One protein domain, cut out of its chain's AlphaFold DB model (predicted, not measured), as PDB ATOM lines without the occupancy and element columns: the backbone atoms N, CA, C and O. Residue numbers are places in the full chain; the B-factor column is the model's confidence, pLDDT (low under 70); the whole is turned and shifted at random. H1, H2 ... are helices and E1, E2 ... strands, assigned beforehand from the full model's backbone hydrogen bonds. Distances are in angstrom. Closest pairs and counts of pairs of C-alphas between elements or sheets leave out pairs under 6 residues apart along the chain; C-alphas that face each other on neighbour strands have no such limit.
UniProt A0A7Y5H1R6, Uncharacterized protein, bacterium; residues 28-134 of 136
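AT A GLANCE: This is residues 28 to 134 of the 136 residues of an uncharacterized protein of bacterium (UniProt A0A7Y5H1R6). A long, strongly twisted antiparallel sheet has helix H1 packed across one face, over E1, with H2 side by side with H1 toward the E4 edge, while the long link of residues 41 to 67 loops over the opposite face and round to H1. The long hairpin of E2 and E3 makes the longest axis, and its turn at residues 113 and 114 is at the end away from the helices. The printed part has 107 residues with two named helices and four named strands, along the chain E1, H1, H2, E2, E3, E4, and the sheet's order is E1, E2, E3, E4. The class is mixed, helices and strands; the whole is compact, with a radius of gyration of the C-alphas of 14.0 A, and elongated, spanning 43 by 26 by 26 A.

HOW THE PARTS SIT: E1, residues 32 to 40, is an edge strand and the antiparallel neighbour of E2, residues 101 to 112, at 151 degrees; N 34 and O 107 are 2.8 A apart, within hydrogen-bond range. Residues 38 to 39 of E1 also pair, antiparallel, with residues 57 to 58. H1, residues 68 to 76, is on the sheet at a height of 8.7 A; its closest C-alphas to E1 are those of Ala 72 and Ile 35, 5.4 A apart. It lies over E1 and, only just, over E2, with 3 of its C-alphas falling there, and runs across the strands, at 67 degrees to E1 on the local plane. H2, residues 83 to 92, forms a helical hairpin with H1: they only just touch, with 3 pairs of C-alphas within 8 A, the closest those of Val 71 and Leu 92, 7.1 A apart, and run opposite ways at a shallow tilt of 11 degrees. In both helices every O i to N i+4 pair is within hydrogen-bond range. E2 and E3, residues 115 to 126, form a hairpin at 160 degrees, with N 108 and O 119 2.8 A apart. E3 and E4, residues 131 to 133, form another at 138 degrees, with N 125 and O 132 2.9 A apart. E2, E3 and E4 are a meander, each strand the antiparallel neighbour of the one before. The closest C-alphas of H2 and E4 are those of Leu 86 and Val 131, 6.9 A apart. E1 and E4 are apart. H1 and H2 on one face of the sheet give two layers, helices and strands.

IN THESE COORDINATES: E1 begins at C-alpha 32 (40.483, -16.623, 27.968) and is 24.6 A long. H1 is 12.0 A and H2 14.4 A. E2 is 33.5 A, ending at C-alpha 112 (51.311, -14.923, 34.312), and E3 is 33.6 A. E4, 6.9 A, ends at C-alpha 133 (26.074, -1.513, 35.108).

THE WHOLE: The two C-alphas farthest apart are those of Ser 98 and Ile 113, at 43.8 A. The printed part has no cut, and the link from E1 to H1, 27 residues, is long. The mean pLDDT of the printed part is 85.2; residues 28 to 29 and residue 129 are under 70.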
ATOM      1  N   ALA A  28      46.809 -23.217  25.253       50.44
ATOM      2  CA  ALA A  28      47.729 -23.100  26.383       50.44
ATOM      3  C   ALA A  28      48.521 -21.774  26.302       50.44
ATOM      4  O   ALA A  28      49.338 -21.580  25.406       50.44
ATOM      5  N   GLY A  29      48.243 -20.841  27.222       57.19
ATOM      6  CA  GLY A  29      48.942 -19.557  27.358       57.19
ATOM      7  C   GLY A  29      48.240 -18.311  26.802       57.19
ATOM      8  O   GLY A  29      48.712 -17.213  27.079       57.19
ATOM      9  N   GLN A  30      47.127 -18.433  26.070       70.56
ATOM     10  CA  GLN A  30      46.357 -17.260  25.627       70.56
ATOM     11  C   GLN A  30      45.340 -16.835  26.699       70.56
ATOM     12  O   GLN A  30      44.773 -17.712  27.358       70.56
ATOM     13  N   PRO A  31      45.069 -15.524  26.861       76.00
ATOM     14  CA  PRO A  31      43.965 -15.066  27.692       76.00
ATOM     15  C   PRO A  31      42.643 -15.698  27.245       76.00
ATOM     16  O   PRO A  31      42.372 -15.829  26.046       76.00
ATOM     17  N   TRP A  32      41.817 -16.087  28.206       80.75
ATOM     18  CA  TRP A  32      40.483 -16.623  27.968       80.75
ATOM     19  C   TRP A  32      39.454 -15.877  28.808       80.75
ATOM     20  O   TRP A  32      39.768 -15.330  29.861       80.75
ATOM     21  N   GLN A  33      38.215 -15.862  28.324       85.75
ATOM     22  CA  GLN A  33      37.095 -15.210  28.992       85.75
ATOM     23  C   GLN A  33      35.931 -16.186  29.104       85.75
ATOM     24  O   GLN A  33      35.651 -16.942  28.168       85.75
ATOM     25  N   ARG A  34      35.239 -16.160  30.239       87.88
ATOM     26  CA  ARG A  34      33.987 -16.888  30.471       87.88
ATOM     27  C   ARG A  34      32.955 -15.958  31.074       87.88
ATOM     28  O   ARG A  34      33.307 -15.026  31.784       87.88
ATOM     29  N   ILE A  35      31.686 -16.233  30.808       89.88
ATOM     30  CA  ILE A  35      30.577 -15.512  31.423       89.88
ATOM     31  C   ILE A  35      29.960 -16.415  32.478       89.88
ATOM     32  O   ILE A  35      29.697 -17.588  32.221       89.88
ATOM     33  N   VAL A  36      29.772 -15.869  33.674       90.81
ATOM     34  CA  VAL A  36      29.165 -16.564  34.807       90.81
ATOM     35  C   VAL A  36      27.997 -15.727  35.292       90.81
ATOM     36  O   VAL A  36      28.120 -14.513  35.441       90.81
ATOM     37  N   ILE A  37      26.863 -16.378  35.537       91.25
ATOM     38  CA  ILE A  37      25.676 -15.734  36.093       91.25
ATOM     39  C   ILE A  37      25.419 -16.318  37.473       91.25
ATOM     40  O   ILE A  37      25.394 -17.540  37.651       91.25
ATOM     41  N   ARG A  38      25.276 -15.436  38.461       92.06
ATOM     42  CA  ARG A  38      25.104 -15.814  39.863       92.06
ATOM     43  C   ARG A  38      23.870 -15.163  40.456       92.06
ATOM     44  O   ARG A  38      23.596 -13.994  40.202       92.06
ATOM     45  N   LYS A  39      23.138 -15.915  41.268       91.81
ATOM     46  CA  LYS A  39      22.057 -15.395  42.095       91.81
ATOM     47  C   LYS A  39      22.672 -14.724  43.313       91.81
ATOM     48  O   LYS A  39      23.396 -15.386  44.054       91.81
ATOM     49  N   VAL A  40      22.354 -13.457  43.533       91.12
ATOM     50  CA  VAL A  40      22.821 -12.677  44.686       91.12
ATOM     51  C   VAL A  40      21.634 -12.190  45.513       91.12
ATOM     52  O   VAL A  40      20.519 -12.071  45.007       91.12
ATOM     53  N   GLU A  41      21.853 -11.968  46.807       85.75
ATOM     54  CA  GLU A  41      20.819 -11.450  47.719       85.75
ATOM     55  C   GLU A  41      20.863  -9.922  47.835       85.75
ATOM     56  O   GLU A  41      19.846  -9.288  48.105       85.75
ATOM     57  N   ALA A  42      22.032  -9.331  47.591       78.94
ATOM     58  CA  ALA A  42      22.259  -7.896  47.598       78.94
ATOM     59  C   ALA A  42      23.161  -7.497  46.427       78.94
ATOM     60  O   ALA A  42      23.883  -8.333  45.874       78.94
ATOM     61  N   ALA A  43      23.134  -6.209  46.082       72.12
ATOM     62  CA  ALA A  43      24.047  -5.652  45.098       72.12
ATOM     63  C   ALA A  43      25.501  -5.876  45.568       72.12
ATOM     64  O   ALA A  43      25.845  -5.457  46.676       72.12
ATOM     65  N   PRO A  44      26.333  -6.566  44.772       74.75
ATOM     66  CA  PRO A  44      27.739  -6.789  45.102       74.75
ATOM     67  C   PRO A  44      28.518  -5.466  45.048       74.75
ATOM     68  O   PRO A  44      28.050  -4.493  44.452       74.75
ATOM     69  N   SER A  45      29.719  -5.423  45.635       72.44
ATOM     70  CA  SER A  45      30.625  -4.300  45.373       72.44
ATOM     71  C   SER A  45      31.049  -4.305  43.898       72.44
ATOM     72  O   SER A  45      31.094  -5.367  43.267       72.44
ATOM     73  N   ASN A  46      31.384  -3.125  43.363       74.75
ATOM     74  CA  ASN A  46      31.954  -2.961  42.016       74.75
ATOM     75  C   ASN A  46      33.372  -3.552  41.892       74.75
ATOM     76  O   ASN A  46      33.998  -3.425  40.845       74.75
ATOM     77  N   ASP A  47      33.907  -4.174  42.942       82.44
ATOM     78  CA  ASP A  47      35.275  -4.669  42.942       82.44
ATOM     79  C   ASP A  47      35.428  -5.945  42.111       82.44
ATOM     80  O   ASP A  47      34.479  -6.651  41.763       82.44
ATOM     81  N   TYR A  48      36.681  -6.254  41.808       85.94
ATOM     82  CA  TYR A  48      37.053  -7.529  41.229       85.94
ATOM     83  C   TYR A  48      37.034  -8.629  42.289       85.94
ATOM     84  O   TYR A  48      37.493  -8.417  43.407       85.94
ATOM     85  N   TYR A  49      36.614  -9.830  41.898       86.31
ATOM     86  CA  TYR A  49      36.555 -10.989  42.789       86.31
ATOM     87  C   TYR A  49      37.566 -12.059  42.378       86.31
ATOM     88  O   TYR A  49      37.751 -12.334  41.184       86.31
ATOM     89  N   ALA A  50      38.181 -12.705  43.370       86.25
ATOM     90  CA  ALA A  50      38.817 -14.001  43.171       86.25
ATOM     91  C   ALA A  50      37.749 -15.088  42.930       86.25
ATOM     92  O   ALA A  50      36.569 -14.916  43.246       86.25
ATOM     93  N   LEU A  51      38.140 -16.214  42.323       82.25
ATOM     94  CA  LEU A  51      37.194 -17.266  41.926       82.25
ATOM     95  C   LEU A  51      36.521 -17.959  43.128       82.25
ATOM     96  O   LEU A  51      35.383 -18.416  43.029       82.25
ATOM     97  N   ASP A  52      37.222 -18.035  44.252       84.38
ATOM     98  CA  ASP A  52      36.767 -18.580  45.532       84.38
ATOM     99  C   ASP A  52      35.966 -17.574  46.375       84.38
ATOM    100  O   ASP A  52      35.268 -17.974  47.305       84.38
ATOM    101  N   GLU A  53      35.980 -16.296  45.998       88.44
ATOM    102  CA  GLU A  53      35.287 -15.200  46.688       88.44
ATOM    103  C   GLU A  53      34.047 -14.704  45.925       88.44
ATOM    104  O   GLU A  53      33.487 -13.651  46.233       88.44
ATOM    105  N   LEU A  54      33.596 -15.443  44.903       88.00
ATOM    106  CA  LEU A  54      32.467 -15.016  44.080       88.00
ATOM    107  C   LEU A  54      31.169 -14.888  44.896       88.00
ATOM    108  O   LEU A  54      30.751 -15.858  45.540       88.00
ATOM    109  N   PRO A  55      30.445 -13.760  44.786       90.12
ATOM    110  CA  PRO A  55      29.241 -13.525  45.570       90.12
ATOM    111  C   PRO A  55      28.091 -14.441  45.137       90.12
ATOM    112  O   PRO A  55      27.905 -14.742  43.954       90.12
ATOM    113  N   GLY A  56      27.269 -14.853  46.100       90.31
ATOM    114  CA  GLY A  56      26.046 -15.610  45.835       90.31
ATOM    115  C   GLY A  56      26.291 -17.010  45.264       90.31
ATOM    116  O   GLY A  56      27.323 -17.628  45.521       90.31
ATOM    117  N   PHE A  57      25.346 -17.519  44.471       90.25
ATOM    118  CA  PHE A  57      25.335 -18.912  43.998       90.25
ATOM    119  C   PHE A  57      25.273 -19.005  42.470       90.25
ATOM    120  O   PHE A  57      24.556 -18.216  41.856       90.25
ATOM    121  N   PRO A  58      25.976 -19.956  41.828       90.00
ATOM    122  CA  PRO A  58      25.887 -20.140  40.382       90.00
ATOM    123  C   PRO A  58      24.465 -20.526  39.953       90.00
ATOM    124  O   PRO A  58      23.769 -21.255  40.660       90.00
ATOM    125  N   ILE A  59      24.050 -20.046  38.781       87.81
ATOM    126  CA  ILE A  59      22.758 -20.378  38.171       87.81
ATOM    127  C   ILE A  59      22.975 -21.287  36.962       87.81
ATOM    128  O   ILE A  59      23.795 -20.993  36.092       87.81
ATOM    129  N   ALA A  60      22.192 -22.359  36.888       87.88
ATOM    130  CA  ALA A  60      22.044 -23.161  35.682       87.88
ATOM    131  C   ALA A  60      20.988 -22.497  34.775       87.88
ATOM    132  O   ALA A  60      19.829 -22.361  35.168       87.88
ATOM    133  N   LEU A  61      21.411 -21.980  33.618       86.50
ATOM    134  CA  LEU A  61      20.569 -21.177  32.713       86.50
ATOM    135  C   LEU A  61      19.561 -22.019  31.916       86.50
ATOM    136  O   LEU A  61      18.469 -21.549  31.597       86.50
ATOM    137  N   ASP A  62      19.895 -23.282  31.675       85.81
ATOM    138  CA  ASP A  62      19.045 -24.291  31.040       85.81
ATOM    139  C   ASP A  62      17.732 -24.518  31.804       85.81
ATOM    140  O   ASP A  62      16.671 -24.636  31.193       85.81
ATOM    141  N   ALA A  63      17.770 -24.462  33.139       86.19
ATOM    142  CA  ALA A  63      16.584 -24.527  33.997       86.19
ATOM    143  C   ALA A  63      15.584 -23.377  33.751       86.19
ATOM    144  O   ALA A  63      14.421 -23.477  34.138       86.19
ATOM    145  N   TYR A  64      16.027 -22.301  33.095       86.94
ATOM    146  CA  TYR A  64      15.214 -21.148  32.709       86.94
ATOM    147  C   TYR A  64      14.998 -21.073  31.188       86.94
ATOM    148  O   TYR A  64      14.509 -20.061  30.693       86.94
ATOM    149  N   GLY A  65      15.358 -22.115  30.431       87.81
ATOM    150  CA  GLY A  65      15.246 -22.126  28.968       87.81
ATOM    151  C   GLY A  65      16.152 -21.105  28.276       87.81
ATOM    152  O   GLY A  65      15.831 -20.649  27.182       87.81
ATOM    153  N   VAL A  66      17.247 -20.709  28.930       87.56
ATOM    154  CA  VAL A  66      18.229 -19.762  28.401       87.56
ATOM    155  C   VAL A  66      19.458 -20.539  27.945       87.56
ATOM    156  O   VAL A  66      20.122 -21.204  28.741       87.56
ATOM    157  N   GLU A  67      19.801 -20.408  26.668       88.38
ATOM    158  CA  GLU A  67      21.014 -20.997  26.111       88.38
ATOM    159  C   GLU A  67      22.250 -20.241  26.611       88.38
ATOM    160  O   GLU A  67      22.474 -19.066  26.301       88.38
ATOM    161  N   ALA A  68      23.089 -20.921  27.397       85.88
ATOM    162  CA  ALA A  68      24.276 -20.311  27.997       85.88
ATOM    163  C   ALA A  68      25.249 -19.754  26.946       85.88
ATOM    164  O   ALA A  68      25.932 -18.760  27.201       85.88
ATOM    165  N   ILE A  69      25.300 -20.377  25.763       84.69
ATOM    166  CA  ILE A  69      26.148 -19.930  24.657       84.69
ATOM    167  C   ILE A  69      25.693 -18.584  24.090       84.69
ATOM    168  O   ILE A  69      26.546 -17.735  23.847       84.69
ATOM    169  N   ASP A  70      24.386 -18.351  23.966       87.00
ATOM    170  CA  ASP A  70      23.840 -17.104  23.422       87.00
ATOM    171  C   ASP A  70      24.148 -15.931  24.349       87.00
ATOM    172  O   ASP A  70      24.605 -14.873  23.913       87.00
ATOM    173  N   VAL A  71      23.973 -16.138  25.657       88.56
ATOM    174  CA  VAL A  71      24.305 -15.120  26.659       88.56
ATOM    175  C   VAL A  71      25.808 -14.865  26.701       88.56
ATOM    176  O   VAL A  71      26.238 -13.711  26.714       88.56
ATOM    177  N   ALA A  72      26.620 -15.926  26.684       86.94
ATOM    178  CA  ALA A  72      28.069 -15.789  26.688       86.94
ATOM    179  C   ALA A  72      28.577 -15.048  25.445       86.94
ATOM    180  O   ALA A  72      29.443 -14.182  25.565       86.94
ATOM    181  N   ASP A  73      28.036 -15.358  24.266       87.25
ATOM    182  CA  ASP A  73      28.392 -14.700  23.013       87.25
ATOM    183  C   ASP A  73      27.976 -13.226  23.011       87.25
ATOM    184  O   ASP A  73      28.792 -12.349  22.714       87.25
ATOM    185  N   PHE A  74      26.743 -12.939  23.440       89.25
ATOM    186  CA  PHE A  74      26.224 -11.579  23.517       89.25
ATOM    187  C   PHE A  74      27.063 -10.695  24.447       89.25
ATOM    188  O   PHE A  74      27.468  -9.595  24.066       89.25
ATOM    189  N   VAL A  75      27.348 -11.174  25.662       88.38
ATOM    190  CA  VAL A  75      28.126 -10.428  26.659       88.38
ATOM    191  C   VAL A  75      29.578 -10.268  26.201       88.38
ATOM    192  O   VAL A  75      30.122  -9.171  26.291       88.38
ATOM    193  N   ARG A  76      30.201 -11.317  25.644       85.69
ATOM    194  CA  ARG A  76      31.590 -11.267  25.150       85.69
ATOM    195  C   ARG A  76      31.785 -10.229  24.045       85.69
ATOM    196  O   ARG A  76      32.825  -9.582  23.999       85.69
ATOM    197  N   HIS A  77      30.808 -10.070  23.155       87.69
ATOM    198  CA  HIS A  77      30.877  -9.113  22.047       87.69
ATOM    199  C   HIS A  77      30.341  -7.715  22.397       87.69
ATOM    200  O   HIS A  77      30.302  -6.839  21.530       87.69
ATOM    201  N   THR A  78      29.923  -7.481  23.644       86.38
ATOM    202  CA  THR A  78      29.419  -6.179  24.087       86.38
ATOM    203  C   THR A  78      30.504  -5.414  24.838       86.38
ATOM    204  O   THR A  78      30.791  -5.685  25.997       86.38
ATOM    205  N   THR A  79      31.093  -4.420  24.171       83.88
ATOM    206  CA  THR A  79      32.086  -3.510  24.777       83.88
ATOM    207  C   THR A  79      31.435  -2.317  25.480       83.88
ATOM    208  O   THR A  79      31.995  -1.783  26.430       83.88
ATOM    209  N   HIS A  80      30.256  -1.891  25.012       85.94
ATOM    210  CA  HIS A  80      29.520  -0.747  25.549       85.94
ATOM    211  C   HIS A  80      28.069  -1.132  25.845       85.94
ATOM    212  O   HIS A  80      27.330  -1.548  24.945       85.94
ATOM    213  N   TRP A  81      27.649  -0.944  27.095       88.25
ATOM    214  CA  TRP A  81      26.300  -1.244  27.567       88.25
ATOM    215  C   TRP A  81      25.323  -0.106  27.262       88.25
ATOM    216  O   TRP A  81      24.903   0.655  28.127       88.25
ATOM    217  N   THR A  82      24.942   0.024  25.991       89.94
ATOM    218  CA  THR A  82      23.889   0.972  25.595       89.94
ATOM    219  C   THR A  82      22.512   0.505  26.088       89.94
ATOM    220  O   THR A  82      22.305  -0.701  26.261       89.94
ATOM    221  N   PRO A  83      21.514   1.401  26.225       89.69
ATOM    222  CA  PRO A  83      20.150   1.009  26.596       89.69
ATOM    223  C   PRO A  83      19.570  -0.102  25.706       89.69
ATOM    224  O   PRO A  83      18.920  -1.020  26.195       89.69
ATOM    225  N   GLN A  84      19.880  -0.078  24.407       90.44
ATOM    226  CA  GLN A  84      19.466  -1.117  23.463       90.44
ATOM    227  C   GLN A  84      20.119  -2.478  23.765       90.44
ATOM    228  O   GLN A  84      19.461  -3.512  23.670       90.44
ATOM    229  N   ARG A  85      21.406  -2.497  24.143       91.19
ATOM    230  CA  ARG A  85      22.118  -3.730  24.521       91.19
ATOM    231  C   ARG A  85      21.603  -4.294  25.843       91.19
ATOM    232  O   ARG A  85      21.403  -5.502  25.939       91.19
ATOM    233  N   LEU A  86      21.326  -3.429  26.818       90.25
ATOM    234  CA  LEU A  86      20.708  -3.815  28.088       90.25
ATOM    235  C   LEU A  86      19.312  -4.411  27.873       90.25
ATOM    236  O   LEU A  86      18.992  -5.452  28.446       90.25
ATOM    237  N   GLN A  87      18.502  -3.808  27.000       89.31
ATOM    238  CA  GLN A  87      17.182  -4.330  26.650       89.31
ATOM    239  C   GLN A  87      17.271  -5.693  25.947       89.31
ATOM    240  O   GLN A  87      16.531  -6.610  26.299       89.31
ATOM    241  N   ALA A  88      18.189  -5.854  24.991       91.00
ATOM    242  CA  ALA A  88      18.385  -7.124  24.293       91.00
ATOM    243  C   ALA A  88      18.820  -8.248  25.249       91.00
ATOM    244  O   ALA A  88      18.268  -9.345  25.196       91.00
ATOM    245  N   LEU A  89      19.741  -7.969  26.177       90.62
ATOM    246  CA  LEU A  89      20.126  -8.946  27.197       90.62
ATOM    247  C   LEU A  89      18.982  -9.243  28.175       90.62
ATOM    248  O   LEU A  89      18.781 -10.395  28.548       90.62
ATOM    249  N   SER A  90      18.191  -8.234  28.547       89.25
ATOM    250  CA  SER A  90      16.992  -8.433  29.371       89.25
ATOM    251  C   SER A  90      15.987  -9.364  28.696       89.25
ATOM    252  O   SER A  90      15.377 -10.187  29.367       89.25
ATOM    253  N   HIS A  91      15.852  -9.275  27.371       90.25
ATOM    254  CA  HIS A  91      15.007 -10.178  26.594       90.25
ATOM    255  C   HIS A  91      15.561 -11.612  26.569       90.25
ATOM    256  O   HIS A  91      14.791 -12.561  26.700       90.25
ATOM    257  N   LEU A  92      16.884 -11.795  26.457       89.50
ATOM    258  CA  LEU A  92      17.508 -13.125  26.569       89.50
ATOM    259  C   LEU A  92      17.267 -13.764  27.945       89.50
ATOM    260  O   LEU A  92      17.109 -14.975  28.042       89.50
ATOM    261  N   LEU A  93      17.212 -12.951  29.003       89.19
ATOM    262  CA  LEU A  93      17.027 -13.395  30.387       89.19
ATOM    263  C   LEU A  93      15.583 -13.220  30.895       89.19
ATOM    264  O   LEU A  93      15.353 -13.209  32.103       89.19
ATOM    265  N   GLN A  94      14.601 -13.078  30.001       87.56
ATOM    266  CA  GLN A  94      13.214 -12.750  30.366       87.56
ATOM    267  C   GLN A  94      12.514 -13.817  31.222       87.56
ATOM    268  O   GLN A  94      11.552 -13.518  31.923       87.56
ATOM    269  N   SER A  95      12.990 -15.061  31.171       87.06
ATOM    270  CA  SER A  95      12.485 -16.183  31.970       87.06
ATOM    271  C   SER A  95      12.984 -16.171  33.419       87.06
ATOM    272  O   SER A  95      12.566 -17.006  34.226       87.06
ATOM    273  N   ARG A  96      13.867 -15.228  33.776       87.81
ATOM    274  CA  ARG A  96      14.326 -15.020  35.148       87.81
ATOM    275  C   ARG A  96      13.144 -14.663  36.066       87.81
ATOM    276  O   ARG A  96      12.376 -13.754  35.748       87.81
ATOM    277  N   PRO A  97      13.047 -15.265  37.266       85.00
ATOM    278  CA  PRO A  97      12.093 -14.832  38.278       85.00
ATOM    279  C   PRO A  97      12.390 -13.398  38.729       85.00
ATOM    280  O   PRO A  97      13.518 -13.099  39.125       85.00
ATOM    281  N   SER A  98      11.377 -12.528  38.730       81.62
ATOM    282  CA  SER A  98      11.532 -11.119  39.127       81.62
ATOM    283  C   SER A  98      12.153 -10.967  40.517       81.62
ATOM    284  O   SER A  98      13.096 -10.196  40.660       81.62
ATOM    285  N   SER A  99      11.732 -11.808  41.468       82.62
ATOM    286  CA  SER A  99      12.175 -11.821  42.870       82.62
ATOM    287  C   SER A  99      13.636 -12.225  43.110       82.62
ATOM    288  O   SER A  99      14.061 -12.324  44.262       82.62
ATOM    289  N   GLN A 100      14.417 -12.518  42.064       86.00
ATOM    290  CA  GLN A 100      15.814 -12.932  42.193       86.00
ATOM    291  C   GLN A 100      16.752 -11.936  41.538       86.00
ATOM    292  O   GLN A 100      16.587 -11.623  40.362       86.00
ATOM    293  N   GLN A 101      17.806 -11.529  42.241       91.12
ATOM    294  CA  GLN A 101      18.842 -10.706  41.631       91.12
ATOM    295  C   GLN A 101      19.882 -11.580  40.939       91.12
ATOM    296  O   GLN A 101      20.407 -12.520  41.543       91.12
ATOM    297  N   TRP A 102      20.156 -11.301  39.666       92.19
ATOM    298  CA  TRP A 102      21.153 -12.027  38.883       92.19
ATOM    299  C   TRP A 102      22.312 -11.098  38.545       92.19
ATOM    300  O   TRP A 102      22.127 -10.054  37.923       92.19
ATOM    301  N   LEU A 103      23.508 -11.498  38.951       92.19
ATOM    302  CA  LEU A 103      24.758 -10.831  38.642       92.19
ATOM    303  C   LEU A 103      25.416 -11.527  37.454       92.19
ATOM    304  O   LEU A 103      25.745 -12.712  37.531       92.19
ATOM    305  N   VAL A 104      25.625 -10.787  36.370       91.19
ATOM    306  CA  VAL A 104      26.419 -11.223  35.221       91.19
ATOM    307  C   VAL A 104      27.857 -10.787  35.444       91.19
ATOM    308  O   VAL A 104      28.133  -9.600  35.631       91.19
ATOM    309  N   MET A 105      28.771 -11.748  35.402       90.69
ATOM    310  CA  MET A 105      30.199 -11.528  35.590       90.69
ATOM    311  C   MET A 105      30.978 -12.059  34.392       90.69
ATOM    312  O   MET A 105      30.631 -13.096  33.819       90.69
ATOM    313  N   ARG A 106      32.076 -11.383  34.058       90.38
ATOM    314  CA  ARG A 106      33.104 -11.918  33.164       90.38
ATOM    315  C   ARG A 106      34.261 -12.436  33.997       90.38
ATOM    316  O   ARG A 106      34.816 -11.706  34.802       90.38
ATOM    317  N   VAL A 107      34.624 -13.691  33.793       89.62
ATOM    318  CA  VAL A 107      35.811 -14.312  34.371       89.62
ATOM    319  C   VAL A 107      36.905 -14.287  33.322       89.62
ATOM    320  O   VAL A 107      36.788 -14.941  32.285       89.62
ATOM    321  N   ASP A 108      37.949 -13.524  33.601       88.19
ATOM    322  CA  ASP A 108      39.137 -13.390  32.779       88.19
ATOM    323  C   ASP A 108      40.239 -14.287  33.359       88.19
ATOM    324  O   ASP A 108      40.579 -14.200  34.541       88.19
ATOM    325  N   GLY A 109      40.788 -15.175  32.534       86.81
ATOM    326  CA  GLY A 109      41.920 -16.021  32.890       86.81
ATOM    327  C   GLY A 109      43.125 -15.717  32.015       86.81
ATOM    328  O   GLY A 109      43.028 -15.716  30.788       86.81
ATOM    329  N   GLN A 110      44.276 -15.478  32.636       84.75
ATOM    330  CA  GLN A 110      45.518 -15.155  31.942       84.75
ATOM    331  C   GLN A 110      46.697 -15.904  32.563       84.75
ATOM    332  O   GLN A 110      46.845 -15.964  33.784       84.75
ATOM    333  N   LYS A 111      47.580 -16.436  31.715       80.75
ATOM    334  CA  LYS A 111      48.871 -16.967  32.158       80.75
ATOM    335  C   LYS A 111      49.796 -15.812  32.554       80.75
ATOM    336  O   LYS A 111      50.054 -14.922  31.746       80.75
ATOM    337  N   THR A 112      50.296 -15.837  33.781       80.62
ATOM    338  CA  THR A 112      51.311 -14.923  34.312       80.62
ATOM    339  C   THR A 112      52.639 -15.664  34.495       80.62
ATOM    340  O   THR A 112      52.740 -16.862  34.228       80.62
ATOM    341  N   ILE A 113      53.681 -14.945  34.926       80.56
ATOM    342  CA  ILE A 113      54.986 -15.542  35.258       80.56
ATOM    343  C   ILE A 113      54.844 -16.527  36.432       80.56
ATOM    344  O   ILE A 113      55.475 -17.579  36.425       80.56
ATOM    345  N   ASP A 114      53.953 -16.219  37.377       81.56
ATOM    346  CA  ASP A 114      53.763 -16.971  38.623       81.56
ATOM    347  C   ASP A 114      52.645 -18.032  38.550       81.56
ATOM    348  O   ASP A 114      52.317 -18.650  39.560       81.56
ATOM    349  N   GLY A 115      52.030 -18.243  37.380       79.75
ATOM    350  CA  GLY A 115      50.968 -19.239  37.200       79.75
ATOM    351  C   GLY A 115      49.801 -18.747  36.350       79.75
ATOM    352  O   GLY A 115      49.992 -18.163  35.284       79.75
ATOM    353  N   ILE A 116      48.573 -19.028  36.786       79.25
ATOM    354  CA  ILE A 116      47.344 -18.563  36.132       79.25
ATOM    355  C   ILE A 116      46.665 -17.570  37.069       79.25
ATOM    356  O   ILE A 116      46.305 -17.914  38.191       79.25
ATOM    357  N   ARG A 117      46.469 -16.338  36.599       84.00
ATOM    358  CA  ARG A 117      45.616 -15.360  37.272       84.00
ATOM    359  C   ARG A 117      44.201 -15.503  36.729       84.00
ATOM    360  O   ARG A 117      44.003 -15.405  35.519       84.00
ATOM    361  N   ILE A 118      43.244 -15.715  37.623       85.88
ATOM    362  CA  ILE A 118      41.814 -15.730  37.314       85.88
ATOM    363  C   ILE A 118      41.169 -14.593  38.095       85.88
ATOM    364  O   ILE A 118      41.377 -14.483  39.301       85.88
ATOM    365  N   GLN A 119      40.408 -13.748  37.410       89.88
ATOM    366  CA  GLN A 119      39.726 -12.613  38.016       89.88
ATOM    367  C   GLN A 119      38.310 -12.514  37.467       89.88
ATOM    368  O   GLN A 119      38.099 -12.627  36.261       89.88
ATOM    369  N   ALA A 120      37.337 -12.301  38.344       90.31
ATOM    370  CA  ALA A 120      35.961 -12.061  37.951       90.31
ATOM    371  C   ALA A 120      35.615 -10.578  38.070       90.31
ATOM    372  O   ALA A 120      35.827  -9.955  39.108       90.31
ATOM    373  N   VAL A 121      35.059 -10.036  36.994       90.44
ATOM    374  CA  VAL A 121      34.604  -8.655  36.875       90.44
ATOM    375  C   VAL A 121      33.076  -8.657  36.886       90.44
ATOM    376  O   VAL A 121      32.479  -9.284  35.999       90.44
ATOM    377  N   PRO A 122      32.415  -8.003  37.854       90.88
ATOM    378  CA  PRO A 122      30.979  -7.784  37.772       90.88
ATOM    379  C   PRO A 122      30.682  -6.842  36.597       90.88
ATOM    380  O   PRO A 122      31.345  -5.825  36.423       90.88
ATOM    381  N   LEU A 123      29.717  -7.206  35.752       89.12
ATOM    382  CA  LEU A 123      29.324  -6.396  34.596       89.12
ATOM    383  C   LEU A 123      27.949  -5.780  34.806       89.12
ATOM    384  O   LEU A 123      27.779  -4.574  34.660       89.12
ATOM    385  N   LEU A 124      26.959  -6.614  35.131       90.25
ATOM    386  CA  LEU A 124      25.561  -6.201  35.192       90.25
ATOM    387  C   LEU A 124      24.825  -6.853  36.354       90.25
ATOM    388  O   LEU A 124      24.971  -8.053  36.582       90.25
ATOM    389  N   LEU A 125      23.956  -6.088  37.010       90.50
ATOM    390  CA  LEU A 125      23.019  -6.581  38.014       90.50
ATOM    391  C   LEU A 125      21.584  -6.443  37.503       90.50
ATOM    392  O   LEU A 125      21.123  -5.337  37.227       90.50
ATOM    393  N   PHE A 126      20.870  -7.562  37.423       89.19
ATOM    394  CA  PHE A 126      19.444  -7.621  37.119       89.19
ATOM    395  C   PHE A 126      18.649  -7.737  38.422       89.19
ATOM    396  O   PHE A 126      18.828  -8.718  39.140       89.19
ATOM    397  N   ASN A 127      17.756  -6.788  38.717       85.88
ATOM    398  CA  ASN A 127      16.786  -6.864  39.828       85.88
ATOM    399  C   ASN A 127      15.340  -6.855  39.290       85.88
ATOM    400  O   ASN A 127      15.186  -7.172  38.117       85.88
ATOM    401  N   ASP A 128      14.305  -6.576  40.100       72.12
ATOM    402  CA  ASP A 128      12.837  -6.618  39.840       72.12
ATOM    403  C   ASP A 128      12.295  -5.853  38.588       72.12
ATOM    404  O   ASP A 128      11.223  -5.254  38.635       72.12
ATOM    405  N   SER A 129      12.991  -5.912  37.446       65.44
ATOM    406  CA  SER A 129      12.800  -5.325  36.102       65.44
ATOM    407  C   SER A 129      13.819  -4.254  35.694       65.44
ATOM    408  O   SER A 129      13.664  -3.668  34.626       65.44
ATOM    409  N   SER A 130      14.873  -4.005  36.481       72.94
ATOM    410  CA  SER A 130      15.937  -3.058  36.106       72.94
ATOM    411  C   SER A 130      17.293  -3.743  35.944       72.94
ATOM    412  O   SER A 130      17.555  -4.794  36.535       72.94
ATOM    413  N   VAL A 131      18.150  -3.133  35.120       80.56
ATOM    414  CA  VAL A 131      19.528  -3.569  34.876       80.56
ATOM    415  C   VAL A 131      20.468  -2.418  35.188       80.56
ATOM    416  O   VAL A 131      20.266  -1.313  34.688       80.56
ATOM    417  N   PHE A 132      21.489  -2.687  35.993       77.94
ATOM    418  CA  PHE A 132      22.509  -1.713  36.375       77.94
ATOM    419  C   PHE A 132      23.867  -2.185  35.892       77.94
ATOM    420  O   PHE A 132      24.182  -3.368  36.018       77.94
ATOM    421  N   GLU A 133      24.662  -1.263  35.361       81.94
ATOM    422  CA  GLU A 133      26.074  -1.513  35.108       81.94
ATOM    423  C   GLU A 133      26.851  -1.461  36.428       81.94
ATOM    424  O   GLU A 133      26.672  -0.541  37.225       81.94
ATOM    425  N   VAL A 134      27.667  -2.489  36.659       74.94
ATOM    426  CA  VAL A 134      28.438  -2.734  37.894       74.94
ATOM    427  C   VAL A 134      29.944  -2.704  37.591       74.94
ATOM    428  O   VAL A 134      30.769  -3.076  38.418       74.94
TER     429      VAL A 134